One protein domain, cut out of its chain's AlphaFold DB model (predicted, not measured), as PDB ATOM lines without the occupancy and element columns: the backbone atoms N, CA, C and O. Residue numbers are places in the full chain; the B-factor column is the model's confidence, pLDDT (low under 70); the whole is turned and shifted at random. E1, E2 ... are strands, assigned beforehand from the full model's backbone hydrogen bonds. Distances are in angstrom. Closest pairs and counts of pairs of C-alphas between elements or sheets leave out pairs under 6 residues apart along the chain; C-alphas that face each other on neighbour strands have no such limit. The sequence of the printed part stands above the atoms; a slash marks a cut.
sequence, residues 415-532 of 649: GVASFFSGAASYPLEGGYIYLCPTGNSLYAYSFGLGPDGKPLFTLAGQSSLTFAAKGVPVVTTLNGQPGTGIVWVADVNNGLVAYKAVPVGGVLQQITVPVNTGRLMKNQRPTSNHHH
ATOM      1  N   GLY A 415      31.112  -7.211 116.739       88.00
ATOM      2  CA  GLY A 415      31.787  -6.697 115.542       88.00
ATOM      3  C   GLY A 415      31.770  -5.167 115.463       88.00
ATOM      4  O   GLY A 415      31.912  -4.485 116.476       88.00
ATOM      5  N   VAL A 416      31.637  -4.610 114.256       86.94
ATOM      6  CA  VAL A 416      31.593  -3.150 114.063       86.94
ATOM      7  C   VAL A 416      30.197  -2.618 114.392       86.94
ATOM      8  O   VAL A 416      29.192  -3.130 113.898       86.94
ATOM      9  N   ALA A 417      30.143  -1.554 115.192       92.56
ATOM     10  CA  ALA A 417      28.935  -0.787 115.473       92.56
ATOM     11  C   ALA A 417      29.084   0.657 114.972       92.56
ATOM     12  O   ALA A 417      30.162   1.247 115.019       92.56
ATOM     13  N   SER A 418      27.987   1.226 114.479       94.50
ATOM     14  CA  SER A 418      27.914   2.610 114.014       94.50
ATOM     15  C   SER A 418      26.459   3.067 114.063       94.50
ATOM     16  O   SER A 418      25.596   2.414 113.472       94.50
ATOM     17  N   PHE A 419      26.160   4.143 114.793       95.06
ATOM     18  CA  PHE A 419      24.782   4.591 114.993       95.06
ATOM     19  C   PHE A 419      24.397   5.735 114.051       95.06
ATOM     20  O   PHE A 419      25.133   6.708 113.893       95.06
ATOM     21  N   PHE A 420      23.218   5.598 113.440       93.81
ATOM     22  CA  PHE A 420      22.594   6.565 112.533       93.81
ATOM     23  C   PHE A 420      21.081   6.643 112.816       93.81
ATOM     24  O   PHE A 420      20.264   6.584 111.894       93.81
ATOM     25  N   SER A 421      20.698   6.680 114.092       90.00
ATOM     26  CA  SER A 421      19.320   6.446 114.549       90.00
ATOM     27  C   SER A 421      19.070   7.148 115.902       90.00
ATOM     28  O   SER A 421      19.642   8.201 116.165       90.00
ATOM     29  N   GLY A 422      18.230   6.590 116.768       93.38
ATOM     30  CA  GLY A 422      18.034   6.987 118.160       93.38
ATOM     31  C   GLY A 422      17.934   5.771 119.068       93.38
ATOM     32  O   GLY A 422      17.897   4.636 118.588       93.38
ATOM     33  N   ALA A 423      17.885   6.009 120.374       96.50
ATOM     34  CA  ALA A 423      17.489   4.977 121.321       96.50
ATOM     35  C   ALA A 423      15.960   4.972 121.485       96.50
ATOM     36  O   ALA A 423      15.280   5.961 121.208       96.50
ATOM     37  N   ALA A 424      15.433   3.855 121.977       97.00
ATOM     38  CA  ALA A 424      14.102   3.790 122.573       97.00
ATOM     39  C   ALA A 424      14.205   3.230 123.992       97.00
ATOM     40  O   ALA A 424      15.219   2.630 124.357       97.00
ATOM     41  N   SER A 425      13.157   3.405 124.787       97.69
ATOM     42  CA  SER A 425      13.105   2.973 126.182       97.69
ATOM     43  C   SER A 425      11.800   2.261 126.515       97.69
ATOM     44  O   SER A 425      10.797   2.415 125.822       97.69
ATOM     45  N   TYR A 426      11.826   1.464 127.578       98.38
ATOM     46  CA  TYR A 426      10.657   0.795 128.133       98.38
ATOM     47  C   TYR A 426      10.763   0.771 129.662       98.38
ATOM     48  O   TYR A 426      11.604   0.037 130.170       98.38
ATOM     49  N   PRO A 427       9.981   1.567 130.415       98.06
ATOM     50  CA  PRO A 427      10.125   1.682 131.872       98.06
ATOM     51  C   PRO A 427       9.437   0.558 132.668       98.06
ATOM     52  O   PRO A 427       9.524   0.537 133.893       98.06
ATOM     53  N   LEU A 428       8.725  -0.365 132.015       97.81
ATOM     54  CA  LEU A 428       8.061  -1.482 132.696       97.81
ATOM     55  C   LEU A 428       8.977  -2.714 132.774       97.81
ATOM     56  O   LEU A 428      10.061  -2.751 132.194       97.81
ATOM     57  N   GLU A 429       8.530  -3.733 133.514       97.44
ATOM     58  CA  GLU A 429       9.161  -5.068 133.582       97.44
ATOM     59  C   GLU A 429      10.649  -5.079 134.005       97.44
ATOM     60  O   GLU A 429      11.369  -6.036 133.743       97.44
ATOM     61  N   GLY A 430      11.097  -4.033 134.709       95.94
ATOM     62  CA  GLY A 430      12.476  -3.860 135.190       95.94
ATOM     63  C   GLY A 430      13.252  -2.739 134.495       95.94
ATOM     64  O   GLY A 430      14.290  -2.321 135.001       95.94
ATOM     65  N   GLY A 431      12.734  -2.205 133.386       98.31
ATOM     66  CA  GLY A 431      13.352  -1.115 132.638       98.31
ATOM     67  C   GLY A 431      14.342  -1.597 131.578       98.31
ATOM     68  O   GLY A 431      15.271  -2.347 131.873       98.31
ATOM     69  N   TYR A 432      14.193  -1.113 130.346       98.81
ATOM     70  CA  TYR A 432      15.079  -1.427 129.224       98.81
ATOM     71  C   TYR A 432      15.348  -0.208 128.334       98.81
ATOM     72  O   TYR A 432      14.495   0.670 128.193       98.81
ATOM     73  N   ILE A 433      16.511  -0.194 127.677       98.75
ATOM     74  CA  ILE A 433      16.795   0.658 126.511       98.75
ATOM     75  C   ILE A 433      17.181  -0.187 125.297       98.75
ATOM     76  O   ILE A 433      17.808  -1.240 125.433       98.75
ATOM     77  N   TYR A 434      16.823   0.299 124.108       98.56
ATOM     78  CA  TYR A 434      17.000  -0.397 122.836       98.56
ATOM     79  C   TYR A 434      17.910   0.394 121.909       98.56
ATOM     80  O   TYR A 434      17.642   1.561 121.612       98.56
ATOM     81  N   LEU A 435      18.980  -0.256 121.459       97.50
ATOM     82  CA  LEU A 435      20.063   0.334 120.677       97.50
ATOM     83  C   LEU A 435      20.253  -0.504 119.405       97.50
ATOM     84  O   LEU A 435      20.434  -1.717 119.489       97.50
ATOM     85  N   CYS A 436      20.215   0.122 118.228       95.38
ATOM     86  CA  CYS A 436      20.332  -0.579 116.944       95.38
ATOM     87  C   CYS A 436      21.473   0.025 116.100       95.38
ATOM     88  O   CYS A 436      21.279   1.075 115.482       95.38
ATOM     89  N   PRO A 437      22.673  -0.584 116.074       95.00
ATOM     90  CA  PRO A 437      23.758  -0.161 115.193       95.00
ATOM     91  C   PRO A 437      23.513  -0.608 113.743       95.00
ATOM     92  O   PRO A 437      22.975  -1.686 113.491       95.00
ATOM     93  N   THR A 438      23.971   0.183 112.770       92.31
ATOM     94  CA  THR A 438      23.976  -0.207 111.351       92.31
ATOM     95  C   THR A 438      24.846  -1.446 111.130       92.31
ATOM     96  O   THR A 438      26.001  -1.478 111.545       92.31
ATOM     97  N   GLY A 439      24.299  -2.432 110.416       92.38
ATOM     98  CA  GLY A 439      24.953  -3.702 110.089       92.38
ATOM     99  C   GLY A 439      24.869  -4.752 111.201       92.38
ATOM    100  O   GLY A 439      25.587  -5.745 111.140       92.38
ATOM    101  N   ASN A 440      24.041  -4.530 112.226       94.75
ATOM    102  CA  ASN A 440      24.121  -5.244 113.498       94.75
ATOM    103  C   ASN A 440      22.727  -5.600 114.055       94.75
ATOM    104  O   ASN A 440      21.706  -5.206 113.491       94.75
ATOM    105  N   SER A 441      22.674  -6.369 115.144       96.25
ATOM    106  CA  SER A 441      21.418  -6.706 115.831       96.25
ATOM    107  C   SER A 441      20.772  -5.486 116.503       96.25
ATOM    108  O   SER A 441      21.428  -4.486 116.787       96.25
ATOM    109  N   LEU A 442      19.483  -5.594 116.821       97.69
ATOM    110  CA  LEU A 442      18.838  -4.784 117.850       97.69
ATOM    111  C   LEU A 442      19.284  -5.314 119.217       97.69
ATOM    112  O   LEU A 442      19.104  -6.498 119.497       97.69
ATOM    113  N   TYR A 443      19.849  -4.458 120.064       98.31
ATOM    114  CA  TYR A 443      20.290  -4.799 121.417       98.31
ATOM    115  C   TYR A 443      19.320  -4.223 122.446       98.31
ATOM    116  O   TYR A 443      18.906  -3.071 122.327       98.31
ATOM    117  N   ALA A 444      19.009  -5.000 123.481       98.69
ATOM    118  CA  ALA A 444      18.239  -4.578 124.643       98.69
ATOM    119  C   ALA A 444      19.122  -4.618 125.894       98.69
ATOM    120  O   ALA A 444      19.629  -5.680 126.273       98.69
ATOM    121  N   TYR A 445      19.283  -3.474 126.553       98.81
ATOM    122  CA  TYR A 445      20.011  -3.369 127.815       98.81
ATOM    123  C   TYR A 445      19.022  -3.155 128.963       98.81
ATOM    124  O   TYR A 445      18.268  -2.183 128.942       98.81
ATOM    125  N   SER A 446      19.028  -4.045 129.956       98.56
ATOM    126  CA  SER A 446      18.251  -3.901 131.188       98.56
ATOM    127  C   SER A 446      18.840  -2.824 132.087       98.56
ATOM    128  O   SER A 446      20.059  -2.745 132.271       98.56
ATOM    129  N   PHE A 447      17.954  -2.033 132.678       98.75
ATOM    130  CA  PHE A 447      18.253  -1.086 133.737       98.75
ATOM    131  C   PHE A 447      18.572  -1.803 135.054       98.75
ATOM    132  O   PHE A 447      18.066  -2.881 135.362       98.75
ATOM    133  N   GLY A 448      19.426  -1.170 135.844       98.44
ATOM    134  CA  GLY A 448      19.747  -1.518 137.215       98.44
ATOM    135  C   GLY A 448      20.510  -0.369 137.864       98.44
ATOM    136  O   GLY A 448      20.683   0.696 137.266       98.44
ATOM    137  N   LEU A 449      20.991  -0.587 139.087       98.44
ATOM    138  CA  LEU A 449      21.824   0.382 139.796       98.44
ATOM    139  C   LEU A 449      23.261  -0.134 139.923       98.44
ATOM    140  O   LEU A 449      23.486  -1.305 140.233       98.44
ATOM    141  N   GLY A 450      24.231   0.746 139.683       97.38
ATOM    142  CA  GLY A 450      25.649   0.476 139.904       97.38
ATOM    143  C   GLY A 450      26.032   0.467 141.393       97.38
ATOM    144  O   GLY A 450      25.205   0.770 142.256       97.38
ATOM    145  N   PRO A 451      27.301   0.161 141.729       95.88
ATOM    146  CA  PRO A 451      27.781   0.130 143.117       95.88
ATOM    147  C   PRO A 451      27.702   1.473 143.863       95.88
ATOM    148  O   PRO A 451      27.749   1.492 145.090       95.88
ATOM    149  N   ASP A 452      27.582   2.591 143.142       95.19
ATOM    150  CA  ASP A 452      27.354   3.937 143.681       95.19
ATOM    151  C   ASP A 452      25.861   4.327 143.736       95.19
ATOM    152  O   ASP A 452      25.518   5.465 144.061       95.19
ATOM    153  N   GLY A 453      24.967   3.390 143.409       97.81
ATOM    154  CA  GLY A 453      23.520   3.567 143.392       97.81
ATOM    155  C   GLY A 453      22.965   4.297 142.167       97.81
ATOM    156  O   GLY A 453      21.756   4.523 142.134       97.81
ATOM    157  N   LYS A 454      23.787   4.684 141.179       98.31
ATOM    158  CA  LYS A 454      23.330   5.391 139.966       98.31
ATOM    159  C   LYS A 454      22.830   4.435 138.869       98.31
ATOM    160  O   LYS A 454      23.209   3.264 138.881       98.31
ATOM    161  N   PRO A 455      22.023   4.918 137.901       98.62
ATOM    162  CA  PRO A 455      21.619   4.162 136.717       98.62
ATOM    163  C   PRO A 455      22.778   3.473 135.985       98.62
ATOM    164  O   PRO A 455      23.751   4.121 135.598       98.62
ATOM    165  N   LEU A 456      22.631   2.169 135.756       98.50
ATOM    166  CA  LEU A 456      23.556   1.320 135.009       98.50
ATOM    167  C   LEU A 456      22.759   0.414 134.060       98.50
ATOM    168  O   LEU A 456      21.768  -0.193 134.459       98.50
ATOM    169  N   PHE A 457      23.209   0.291 132.814       98.62
ATOM    170  CA  PHE A 457      22.565  -0.515 131.779       98.62
ATOM    171  C   PHE A 457      23.430  -1.721 131.404       98.62
ATOM    172  O   PHE A 457      24.616  -1.599 131.098       98.62
ATOM    173  N   THR A 458      22.837  -2.911 131.426       98.19
ATOM    174  CA  THR A 458      23.525  -4.200 131.234       98.19
ATOM    175  C   THR A 458      22.882  -4.977 130.093       98.19
ATOM    176  O   THR A 458      21.668  -4.934 129.939       98.19
ATOM    177  N   LEU A 459      23.668  -5.653 129.247       98.38
ATOM    178  CA  LEU A 459      23.125  -6.342 128.070       98.38
ATOM    179  C   LEU A 459      22.215  -7.506 128.497       98.38
ATOM    180  O   LEU A 459      22.696  -8.504 129.027       98.38
ATOM    181  N   ALA A 460      20.913  -7.376 128.236       98.38
ATOM    182  CA  ALA A 460      19.897  -8.374 128.573       98.38
ATOM    183  C   ALA A 460      19.578  -9.315 127.405       98.38
ATOM    184  O   ALA A 460      19.157 -10.452 127.618       98.38
ATOM    185  N   GLY A 461      19.775  -8.857 126.167       98.12
ATOM    186  CA  GLY A 461      19.671  -9.698 124.982       98.12
ATOM    187  C   GLY A 461      19.741  -8.934 123.667       98.12
ATOM    188  O   GLY A 461      19.850  -7.709 123.648       98.12
ATOM    189  N   GLN A 462      19.674  -9.668 122.560       97.94
ATOM    190  CA  GLN A 462      19.718  -9.108 121.205       97.94
ATOM    191  C   GLN A 462      18.812  -9.874 120.226       97.94
ATOM    192  O   GLN A 462      18.382 -10.994 120.513       97.94
ATOM    193  N   SER A 463      18.513  -9.281 119.070       97.75
ATOM    194  CA  SER A 463      17.831  -9.961 117.962       97.75
ATOM    195  C   SER A 463      18.758 -10.932 117.224       97.75
ATOM    196  O   SER A 463      19.966 -10.713 117.119       97.75
ATOM    197  N   SER A 464      18.172 -11.980 116.644       95.19
ATOM    198  CA  SER A 464      18.831 -12.852 115.661       95.19
ATOM    199  C   SER A 464      18.975 -12.191 114.284       95.19
ATOM    200  O   SER A 464      19.921 -12.487 113.558       95.19
ATOM    201  N   LEU A 465      18.043 -11.302 113.923       94.69
ATOM    202  CA  LEU A 465      18.082 -10.513 112.693       94.69
ATOM    203  C   LEU A 465      19.048  -9.329 112.829       94.69
ATOM    204  O   LEU A 465      19.098  -8.697 113.888       94.69
ATOM    205  N   THR A 466      19.750  -9.000 111.744       94.56
ATOM    206  CA  THR A 466      20.584  -7.798 111.624       94.56
ATOM    207  C   THR A 466      19.906  -6.725 110.770       94.56
ATOM    208  O   THR A 466      19.178  -7.008 109.816       94.56
ATOM    209  N   PHE A 467      20.161  -5.467 111.117       93.12
ATOM    210  CA  PHE A 467      19.496  -4.296 110.558       93.12
ATOM    211  C   PHE A 467      20.489  -3.362 109.872       93.12
ATOM    212  O   PHE A 467      21.629  -3.205 110.307       93.12
ATOM    213  N   ALA A 468      20.043  -2.655 108.835       89.94
ATOM    214  CA  ALA A 468      20.749  -1.473 108.348       89.94
ATOM    215  C   ALA A 468      20.539  -0.264 109.290       89.94
ATOM    216  O   ALA A 468      21.358   0.659 109.298       89.94
ATOM    217  N   ALA A 469      19.498  -0.309 110.131       79.38
ATOM    218  CA  ALA A 469      19.299   0.510 111.327       79.38
ATOM    219  C   ALA A 469      19.394   2.023 111.066       79.38
ATOM    220  O   ALA A 469      20.157   2.750 111.704       79.38
ATOM    221  N   LYS A 470      18.629   2.487 110.072       83.88
ATOM    222  CA  LYS A 470      18.486   3.915 109.739       83.88
ATOM    223  C   LYS A 470      17.149   4.516 110.182       83.88
ATOM    224  O   LYS A 470      16.952   5.713 109.996       83.88
ATOM    225  N   GLY A 471      16.235   3.708 110.719       86.56
ATOM    226  CA  GLY A 471      15.023   4.169 111.391       86.56
ATOM    227  C   GLY A 471      15.157   4.075 112.910       86.56
ATOM    228  O   GLY A 471      15.977   3.304 113.418       86.56
ATOM    229  N   VAL A 472      14.382   4.890 113.626       90.88
ATOM    230  CA  VAL A 472      14.417   5.011 115.091       90.88
ATOM    231  C   VAL A 472      13.481   3.974 115.719       90.88
ATOM    232  O   VAL A 472      12.321   3.901 115.299       90.88
ATOM    233  N   PRO A 473      13.934   3.181 116.710       94.44
ATOM    234  CA  PRO A 473      13.060   2.244 117.401       94.44
ATOM    235  C   PRO A 473      11.935   2.953 118.175       94.44
ATOM    236  O   PRO A 473      12.024   4.134 118.524       94.44
ATOM    237  N   VAL A 474      10.861   2.214 118.445       94.12
ATOM    238  CA  VAL A 474       9.697   2.636 119.246       94.12
ATOM    239  C   VAL A 474       9.301   1.496 120.165       94.12
ATOM    240  O   VAL A 474       9.438   0.339 119.777       94.12
ATOM    241  N   VAL A 475       8.766   1.805 121.345       96.56
ATOM    242  CA  VAL A 475       8.113   0.822 122.210       96.56
ATOM    243  C   VAL A 475       6.655   1.202 122.446       96.56
ATOM    244  O   VAL A 475       6.380   2.266 122.993       96.56
ATOM    245  N   THR A 476       5.726   0.323 122.076       93.56
ATOM    246  CA  THR A 476       4.297   0.442 122.417       93.56
ATOM    247  C   THR A 476       3.915  -0.561 123.506       93.56
ATOM    248  O   THR A 476       4.640  -1.520 123.769       93.56
ATOM    249  N   THR A 477       2.760  -0.357 124.137       91.19
ATOM    250  CA  THR A 477       2.108  -1.316 125.052       91.19
ATOM    251  C   THR A 477       0.602  -1.213 124.896       91.19
ATOM    252  O   THR A 477       0.101  -0.145 124.559       91.19
ATOM    253  N   LEU A 478      -0.128  -2.268 125.247       88.50
ATOM    254  CA  LEU A 478      -1.578  -2.225 125.408       88.50
ATOM    255  C   LEU A 478      -1.936  -1.358 126.630       88.50
ATOM    256  O   LEU A 478      -1.997  -1.853 127.755       88.50
ATOM    257  N   ASN A 479      -2.144  -0.055 126.426       85.25
ATOM    258  CA  ASN A 479      -2.511   0.914 127.471       85.25
ATOM    259  C   ASN A 479      -1.574   0.893 128.705       85.25
ATOM    260  O   ASN A 479      -2.035   0.942 129.847       85.25
ATOM    261  N   GLY A 480      -0.258   0.768 128.499       90.12
ATOM    262  CA  GLY A 480       0.722   0.725 129.592       90.12
ATOM    263  C   GLY A 480       0.743  -0.571 130.417       90.12
ATOM    264  O   GLY A 480       1.334  -0.579 131.496       90.12
ATOM    265  N   GLN A 481       0.116  -1.662 129.964       93.19
ATOM    266  CA  GLN A 481       0.116  -2.936 130.694       93.19
ATOM    267  C   GLN A 481       1.489  -3.646 130.625       93.19
ATOM    268  O   GLN A 481       1.985  -3.909 129.522       93.19
ATOM    269  N   PRO A 482       2.106  -4.025 131.764       96.12
ATOM    270  CA  PRO A 482       3.283  -4.896 131.779       96.12
ATOM    271  C   PRO A 482       3.001  -6.242 131.096       96.12
ATOM    272  O   PRO A 482       1.893  -6.768 131.188       96.12
ATOM    273  N   GLY A 483       3.995  -6.804 130.409       96.44
ATOM    274  CA  GLY A 483       3.884  -8.038 129.625       96.44
ATOM    275  C   GLY A 483       3.410  -7.816 128.186       96.44
ATOM    276  O   GLY A 483       3.421  -8.753 127.389       96.44
ATOM    277  N   THR A 484       3.013  -6.585 127.833       95.50
ATOM    278  CA  THR A 484       2.497  -6.227 126.495       95.50
ATOM    279  C   THR A 484       3.467  -5.381 125.663       95.50
ATOM    280  O   THR A 484       3.118  -4.947 124.569       95.50
ATOM    281  N   GLY A 485       4.684  -5.136 126.162       96.56
ATOM    282  CA  GLY A 485       5.673  -4.295 125.488       96.56
ATOM    283  C   GLY A 485       6.111  -4.856 124.134       96.56
ATOM    284  O   GLY A 485       6.594  -5.991 124.056       96.56
ATOM    285  N   ILE A 486       6.006  -4.041 123.083       97.06
ATOM    286  CA  ILE A 486       6.474  -4.361 121.727       97.06
ATOM    287  C   ILE A 486       7.511  -3.331 121.296       97.06
ATOM    288  O   ILE A 486       7.213  -2.141 121.279       97.06
ATOM    289  N   VAL A 487       8.701  -3.785 120.899       97.62
ATOM    290  CA  VAL A 487       9.739  -2.951 120.279       97.62
ATOM    291  C   VAL A 487       9.617  -3.055 118.765       97.62
ATOM    292  O   VAL A 487       9.754  -4.141 118.198       97.62
ATOM    293  N   TRP A 488       9.403  -1.920 118.115       95.12
ATOM    294  CA  TRP A 488       9.308  -1.783 116.667       95.12
ATOM    295  C   TRP A 488      10.592  -1.196 116.091       95.12
ATOM    296  O   TRP A 488      11.162  -0.262 116.657       95.12
ATOM    297  N   VAL A 489      11.008  -1.690 114.926       93.00
ATOM    298  CA  VAL A 489      12.117  -1.149 114.130       93.00
ATOM    299  C   VAL A 489      11.634  -0.938 112.699       93.00
ATOM    300  O   VAL A 489      11.146  -1.874 112.069       93.00
ATOM    301  N   ALA A 490      11.794   0.279 112.178       90.44
ATOM    302  CA  ALA A 490      11.673   0.566 110.750       90.44
ATOM    303  C   ALA A 490      13.057   0.435 110.094       90.44
ATOM    304  O   ALA A 490      13.972   1.195 110.421       90.44
ATOM    305  N   ASP A 491      13.227  -0.520 109.181       90.25
ATOM    306  CA  ASP A 491      14.513  -0.810 108.547       90.25
ATOM    307  C   ASP A 491      14.477  -0.724 107.015       90.25
ATOM    308  O   ASP A 491      13.516  -1.112 106.350       90.25
ATOM    309  N   VAL A 492      15.583  -0.244 106.440       86.81
ATOM    310  CA  VAL A 492      15.705   0.023 104.996       86.81
ATOM    311  C   VAL A 492      15.945  -1.237 104.154       86.81
ATOM    312  O   VAL A 492      15.994  -1.155 102.927       86.81
ATOM    313  N   ASN A 493      16.094  -2.404 104.787       89.06
ATOM    314  CA  ASN A 493      16.196  -3.704 104.120       89.06
ATOM    315  C   ASN A 493      15.083  -4.666 104.564       89.06
ATOM    316  O   ASN A 493      14.520  -5.352 103.717       89.06
ATOM    317  N   ASN A 494      14.770  -4.705 105.864       89.75
ATOM    318  CA  ASN A 494      13.831  -5.665 106.458       89.75
ATOM    319  C   ASN A 494      12.386  -5.146 106.611       89.75
ATOM    320  O   ASN A 494      11.511  -5.924 106.980       89.75
ATOM    321  N   GLY A 495      12.127  -3.856 106.364       89.44
ATOM    322  CA  GLY A 495      10.803  -3.258 106.548       89.44
ATOM    323  C   GLY A 495      10.461  -2.973 108.012       89.44
ATOM    324  O   GLY A 495      11.350  -2.675 108.814       89.44
ATOM    325  N   LEU A 496       9.173  -3.032 108.369       90.75
ATOM    326  CA  LEU A 496       8.732  -2.993 109.767       90.75
ATOM    327  C   LEU A 496       8.953  -4.353 110.443       90.75
ATOM    328  O   LEU A 496       8.386  -5.362 110.029       90.75
ATOM    329  N   VAL A 497       9.718  -4.370 111.536       92.75
ATOM    330  CA  VAL A 497       9.970  -5.574 112.341       92.75
ATOM    331  C   VAL A 497       9.599  -5.323 113.803       92.75
ATOM    332  O   VAL A 497       9.872  -4.248 114.336       92.75
ATOM    333  N   ALA A 498       8.995  -6.320 114.452       94.50
ATOM    334  CA  ALA A 498       8.517  -6.255 115.832       94.50
ATOM    335  C   ALA A 498       9.170  -7.321 116.727       94.50
ATOM    336  O   ALA A 498       9.404  -8.451 116.295       94.50
ATOM    337  N   TYR A 499       9.404  -6.985 117.994       97.81
ATOM    338  CA  TYR A 499       9.899  -7.885 119.040       97.81
ATOM    339  C   TYR A 499       9.119  -7.683 120.334       97.81
ATOM    340  O   TYR A 499       8.678  -6.573 120.618       97.81
ATOM    341  N   LYS A 500       9.018  -8.713 121.176       98.00
ATOM    342  CA  LYS A 500       8.664  -8.508 122.588       98.00
ATOM    343  C   LYS A 500       9.751  -7.674 123.263       98.00
ATOM    344  O   LYS A 500      10.936  -7.925 123.048       98.00
ATOM    345  N   ALA A 501       9.347  -6.715 124.090       97.88
ATOM    346  CA  ALA A 501      10.260  -5.781 124.739       97.88
ATOM    347  C   ALA A 501      11.234  -6.465 125.712       97.88
ATOM    348  O   ALA A 501      12.416  -6.120 125.740       97.88
ATOM    349  N   VAL A 502      10.764  -7.460 126.467       98.38
ATOM    350  CA  VAL A 502      11.586  -8.228 127.411       98.38
ATOM    351  C   VAL A 502      12.304  -9.382 126.687       98.38
ATOM    352  O   VAL A 502      11.633 -10.261 126.132       98.38
ATOM    353  N   PRO A 503      13.653  -9.436 126.690       98.12
ATOM    354  CA  PRO A 503      14.397 -10.578 126.161       98.12
ATOM    355  C   PRO A 503      14.199 -11.833 127.017       98.12
ATOM    356  O   PRO A 503      14.127 -11.766 128.242       98.12
ATOM    357  N   VAL A 504      14.206 -13.006 126.384       97.69
ATOM    358  CA  VAL A 504      14.127 -14.304 127.067       97.69
ATOM    359  C   VAL A 504      15.388 -15.100 126.752       97.69
ATOM    360  O   VAL A 504      15.688 -15.361 125.590       97.69
ATOM    361  N   GLY A 505      16.150 -15.473 127.784       96.81
ATOM    362  CA  GLY A 505      17.378 -16.266 127.627       96.81
ATOM    363  C   GLY A 505      18.475 -15.584 126.795       96.81
ATOM    364  O   GLY A 505      19.218 -16.272 126.103       96.81
ATOM    365  N   GLY A 506      18.555 -14.247 126.819       97.62
ATOM    366  CA  GLY A 506      19.504 -13.472 126.006       97.62
ATOM    367  C   GLY A 506      19.014 -13.118 124.596       97.62
ATOM    368  O   GLY A 506      19.754 -12.490 123.839       97.62
ATOM    369  N   VAL A 507      17.781 -13.485 124.227       98.31
ATOM    370  CA  VAL A 507      17.241 -13.293 122.870       98.31
ATOM    371  C   VAL A 507      15.973 -12.442 122.898       98.31
ATOM    372  O   VAL A 507      15.033 -12.730 123.640       98.31
ATOM    373  N   LEU A 508      15.920 -11.409 122.054       98.44
ATOM    374  CA  LEU A 508      14.681 -10.686 121.764       98.44
ATOM    375  C   LEU A 508      13.766 -11.578 120.915       98.44
ATOM    376  O   LEU A 508      14.118 -11.963 119.800       98.44
ATOM    377  N   GLN A 509      12.584 -11.915 121.436       97.75
ATOM    378  CA  GLN A 509      11.622 -12.758 120.723       97.75
ATOM    379  C   GLN A 509      10.911 -11.944 119.639       97.75
ATOM    380  O   GLN A 509      10.111 -11.065 119.960       97.75
ATOM    381  N   GLN A 510      11.195 -12.236 118.368       96.56
ATOM    382  CA  GLN A 510      10.515 -11.605 117.236       96.56
ATOM    383  C   GLN A 510       9.017 -11.937 117.257       96.56
ATOM    384  O   GLN A 510       8.625 -13.072 117.538       96.56
ATOM    385  N   ILE A 511       8.185 -10.947 116.944       94.56
ATOM    386  CA  ILE A 511       6.752 -11.120 116.708       94.56
ATOM    387  C   ILE A 511       6.537 -11.126 115.193       94.56
ATOM    388  O   ILE A 511       7.039 -10.254 114.482       94.56
ATOM    389  N   THR A 512       5.801 -12.117 114.689       92.38
ATOM    390  CA  THR A 512       5.475 -12.216 113.263       92.38
ATOM    391  C   THR A 512       4.505 -11.107 112.870       92.38
ATOM    392  O   THR A 512       3.309 -11.216 113.128       92.38
ATOM    393  N   VAL A 513       5.020 -10.065 112.216       89.38
ATOM    394  CA  VAL A 513       4.207  -9.113 111.451       89.38
ATOM    395  C   VAL A 513       3.856  -9.790 110.116       89.38
ATOM    396  O   VAL A 513       4.771 -10.130 109.367       89.38
ATOM    397  N   PRO A 514       2.571 -10.049 109.807       85.00
ATOM    398  CA  PRO A 514       2.163 -10.765 108.592       85.00
ATOM    399  C   PRO A 514       2.214  -9.892 107.328       85.00
ATOM    400  O   PRO A 514       2.130 -10.409 106.216       85.00
ATOM    401  N   VAL A 515       2.353  -8.574 107.492       78.81
ATOM    402  CA  VAL A 515       2.446  -7.596 106.408       78.81
ATOM    403  C   VAL A 515       3.911  -7.254 106.140       78.81
ATOM    404  O   VAL A 515       4.614  -6.748 107.011       78.81
ATOM    405  N   ASN A 516       4.361  -7.529 104.915       79.44
ATOM    406  CA  ASN A 516       5.663  -7.107 104.407       79.44
ATOM    407  C   ASN A 516       5.545  -5.677 103.864       79.44
ATOM    408  O   ASN A 516       4.792  -5.467 102.923       79.44
ATOM    409  N   THR A 517       6.306  -4.739 104.428       77.75
ATOM    410  CA  THR A 517       6.257  -3.302 104.090       77.75
ATOM    411  C   THR A 517       7.221  -2.883 102.976       77.75
ATOM    412  O   THR A 517       7.480  -1.689 102.787       77.75
ATOM    413  N   GLY A 518       7.924  -3.851 102.382       79.94
ATOM    414  CA  GLY A 518       9.089  -3.590 101.547       79.94
ATOM    415  C   GLY A 518      10.196  -2.815 102.280       79.94
ATOM    416  O   GLY A 518      10.295  -2.801 103.509       79.94
ATOM    417  N   ARG A 519      11.062  -2.161 101.501       83.06
ATOM    418  CA  ARG A 519      12.192  -1.368 102.010       83.06
ATOM    419  C   ARG A 519      11.725   0.026 102.426       83.06
ATOM    420  O   ARG A 519      11.307   0.804 101.572       83.06
ATOM    421  N   LEU A 520      11.853   0.363 103.707       85.88
ATOM    422  CA  LEU A 520      11.497   1.692 104.214       85.88
ATOM    423  C   LEU A 520      12.604   2.730 103.952       85.88
ATOM    424  O   LEU A 520      13.742   2.396 103.622       85.88
ATOM    425  N   MET A 521      12.268   4.014 104.103       85.88
ATOM    426  CA  MET A 521      13.224   5.124 103.998       85.88
ATOM    427  C   MET A 521      14.078   5.285 105.269       85.88
ATOM    428  O   MET A 521      13.703   4.847 106.357       85.88
ATOM    429  N   LYS A 522      15.230   5.958 105.146       87.38
ATOM    430  CA  LYS A 522      16.043   6.371 106.305       87.38
ATOM    431  C   LYS A 522      15.351   7.475 107.119       87.38
ATOM    432  O   LYS A 522      14.479   8.169 106.604       87.38
ATOM    433  N   ASN A 523      15.784   7.657 108.366       88.44
ATOM    434  CA  ASN A 523      15.234   8.571 109.378       88.44
ATOM    435  C   ASN A 523      13.795   8.242 109.827       88.44
ATOM    436  O   ASN A 523      13.234   8.971 110.649       88.44
ATOM    437  N   GLN A 524      13.192   7.168 109.310       88.56
ATOM    438  CA  GLN A 524      11.805   6.812 109.589       88.56
ATOM    439  C   GLN A 524      11.598   6.270 111.003       88.56
ATOM    440  O   GLN A 524      12.526   5.815 111.672       88.56
ATOM    441  N   ARG A 525      10.351   6.321 111.461       86.06
ATOM    442  CA  ARG A 525       9.890   5.752 112.726       86.06
ATOM    443  C   ARG A 525       8.519   5.116 112.470       86.06
ATOM    444  O   ARG A 525       7.747   5.708 111.720       86.06
ATOM    445  N   PRO A 526       8.198   3.955 113.058       83.31
ATOM    446  CA  PRO A 526       6.839   3.429 113.030       83.31
ATOM    447  C   PRO A 526       5.889   4.395 113.747       83.31
ATOM    448  O   PRO A 526       6.050   4.644 114.943       83.31
ATOM    449  N   THR A 527       4.915   4.935 113.019       79.88
ATOM    450  CA  THR A 527       3.794   5.690 113.588       79.88
ATOM    451  C   THR A 527       2.604   4.739 113.711       79.88
ATOM    452  O   THR A 527       2.329   3.973 112.789       79.88
ATOM    453  N   SER A 528       1.923   4.750 114.855       68.69
ATOM    454  CA  SER A 528       0.701   3.967 115.096       68.69
ATOM    455  C   SER A 528      -0.454   4.902 115.446       68.69
ATOM    456  O   SER A 528      -0.250   6.099 115.636       68.69
ATOM    457  N   ASN A 529      -1.664   4.359 115.440       62.44
ATOM    458  CA  ASN A 529      -2.934   5.070 115.536       62.44
ATOM    459  C   ASN A 529      -3.978   4.089 116.138       62.44
ATOM    460  O   ASN A 529      -3.626   2.934 116.386       62.44
ATOM    461  N   HIS A 530      -5.222   4.492 116.415       58.91
ATOM    462  CA  HIS A 530      -6.254   3.583 116.939       58.91
ATOM    463  C   HIS A 530      -7.686   3.903 116.465       58.91
ATOM    464  O   HIS A 530      -8.357   4.831 116.933       58.91
ATOM    465  N   HIS A 531      -8.218   3.017 115.618       52.16
ATOM    466  CA  HIS A 531      -9.528   3.162 114.981       52.16
ATOM    467  C   HIS A 531     -10.685   2.623 115.833       52.16
ATOM    468  O   HIS A 531     -11.063   1.455 115.754       52.16
ATOM    469  N   HIS A 532     -11.364   3.501 116.571       39.38
ATOM    470  CA  HIS A 532     -12.680   3.169 117.129       39.38
ATOM    471  C   HIS A 532     -13.782   3.264 116.059       39.38
ATOM    472  O   HIS A 532     -14.337   4.342 115.816       39.38
TER     473      HIS A 532
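Overview. This is residues 415 to 532 of the 649 residues of an uncharacterized protein of Coniochaeta ligniaria NRRL 30616 (UniProt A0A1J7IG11). With little regular structure, this is a small sandwich of two sheets only partly face to face, their strands crossed at 38 degrees: E1 E2 E3 E4, with its long hairpin of E3 and E4, and E5 E6 E7. Each sheet is an antiparallel meander, each strand the neighbour of the one before. The 118 printed residues have seven named strands, 45 residues, all strand in class; they are compact, radius of gyration of the C-alphas 14.2 A, spanning 46 by 42 by 24 A.

Along the chain. Find C-alpha 424 at (14.102, 3.790, 122.573), where E1, residues 424 to 426, begins. E2 is 432 to 435; E3, 440 to 449, spans 27.0 A; E4, 455 to 467, spans 27.6 A and bends by 99 degrees at residue 464. E5 is 474 to 476, E6 486 to 491; E7, 495 to 500, ends at (8.664, -8.508, 122.588).

Arrangement. Within hydrogen-bond range, find N 426 and O 432 for E1 and E2, 2.9 A; N 433 and O 445 for E2 and E3, 2.9 A; N 444 and O 461 for E3 and E4, 2.8 A; N 488 and O 474 for E5 and E6, 2.8 A; N 487 and O 499 for E6 and E7, 2.8 A. Between the sheets, the closest C-alphas of E1 and E5, Ala 424 and Val 474, are 5.6 A apart.

Size, cuts and confidence. The printed part has no cut and no long link; residues 501 to 532 hold no named element, and 528 to 532 are under pLDDT 70.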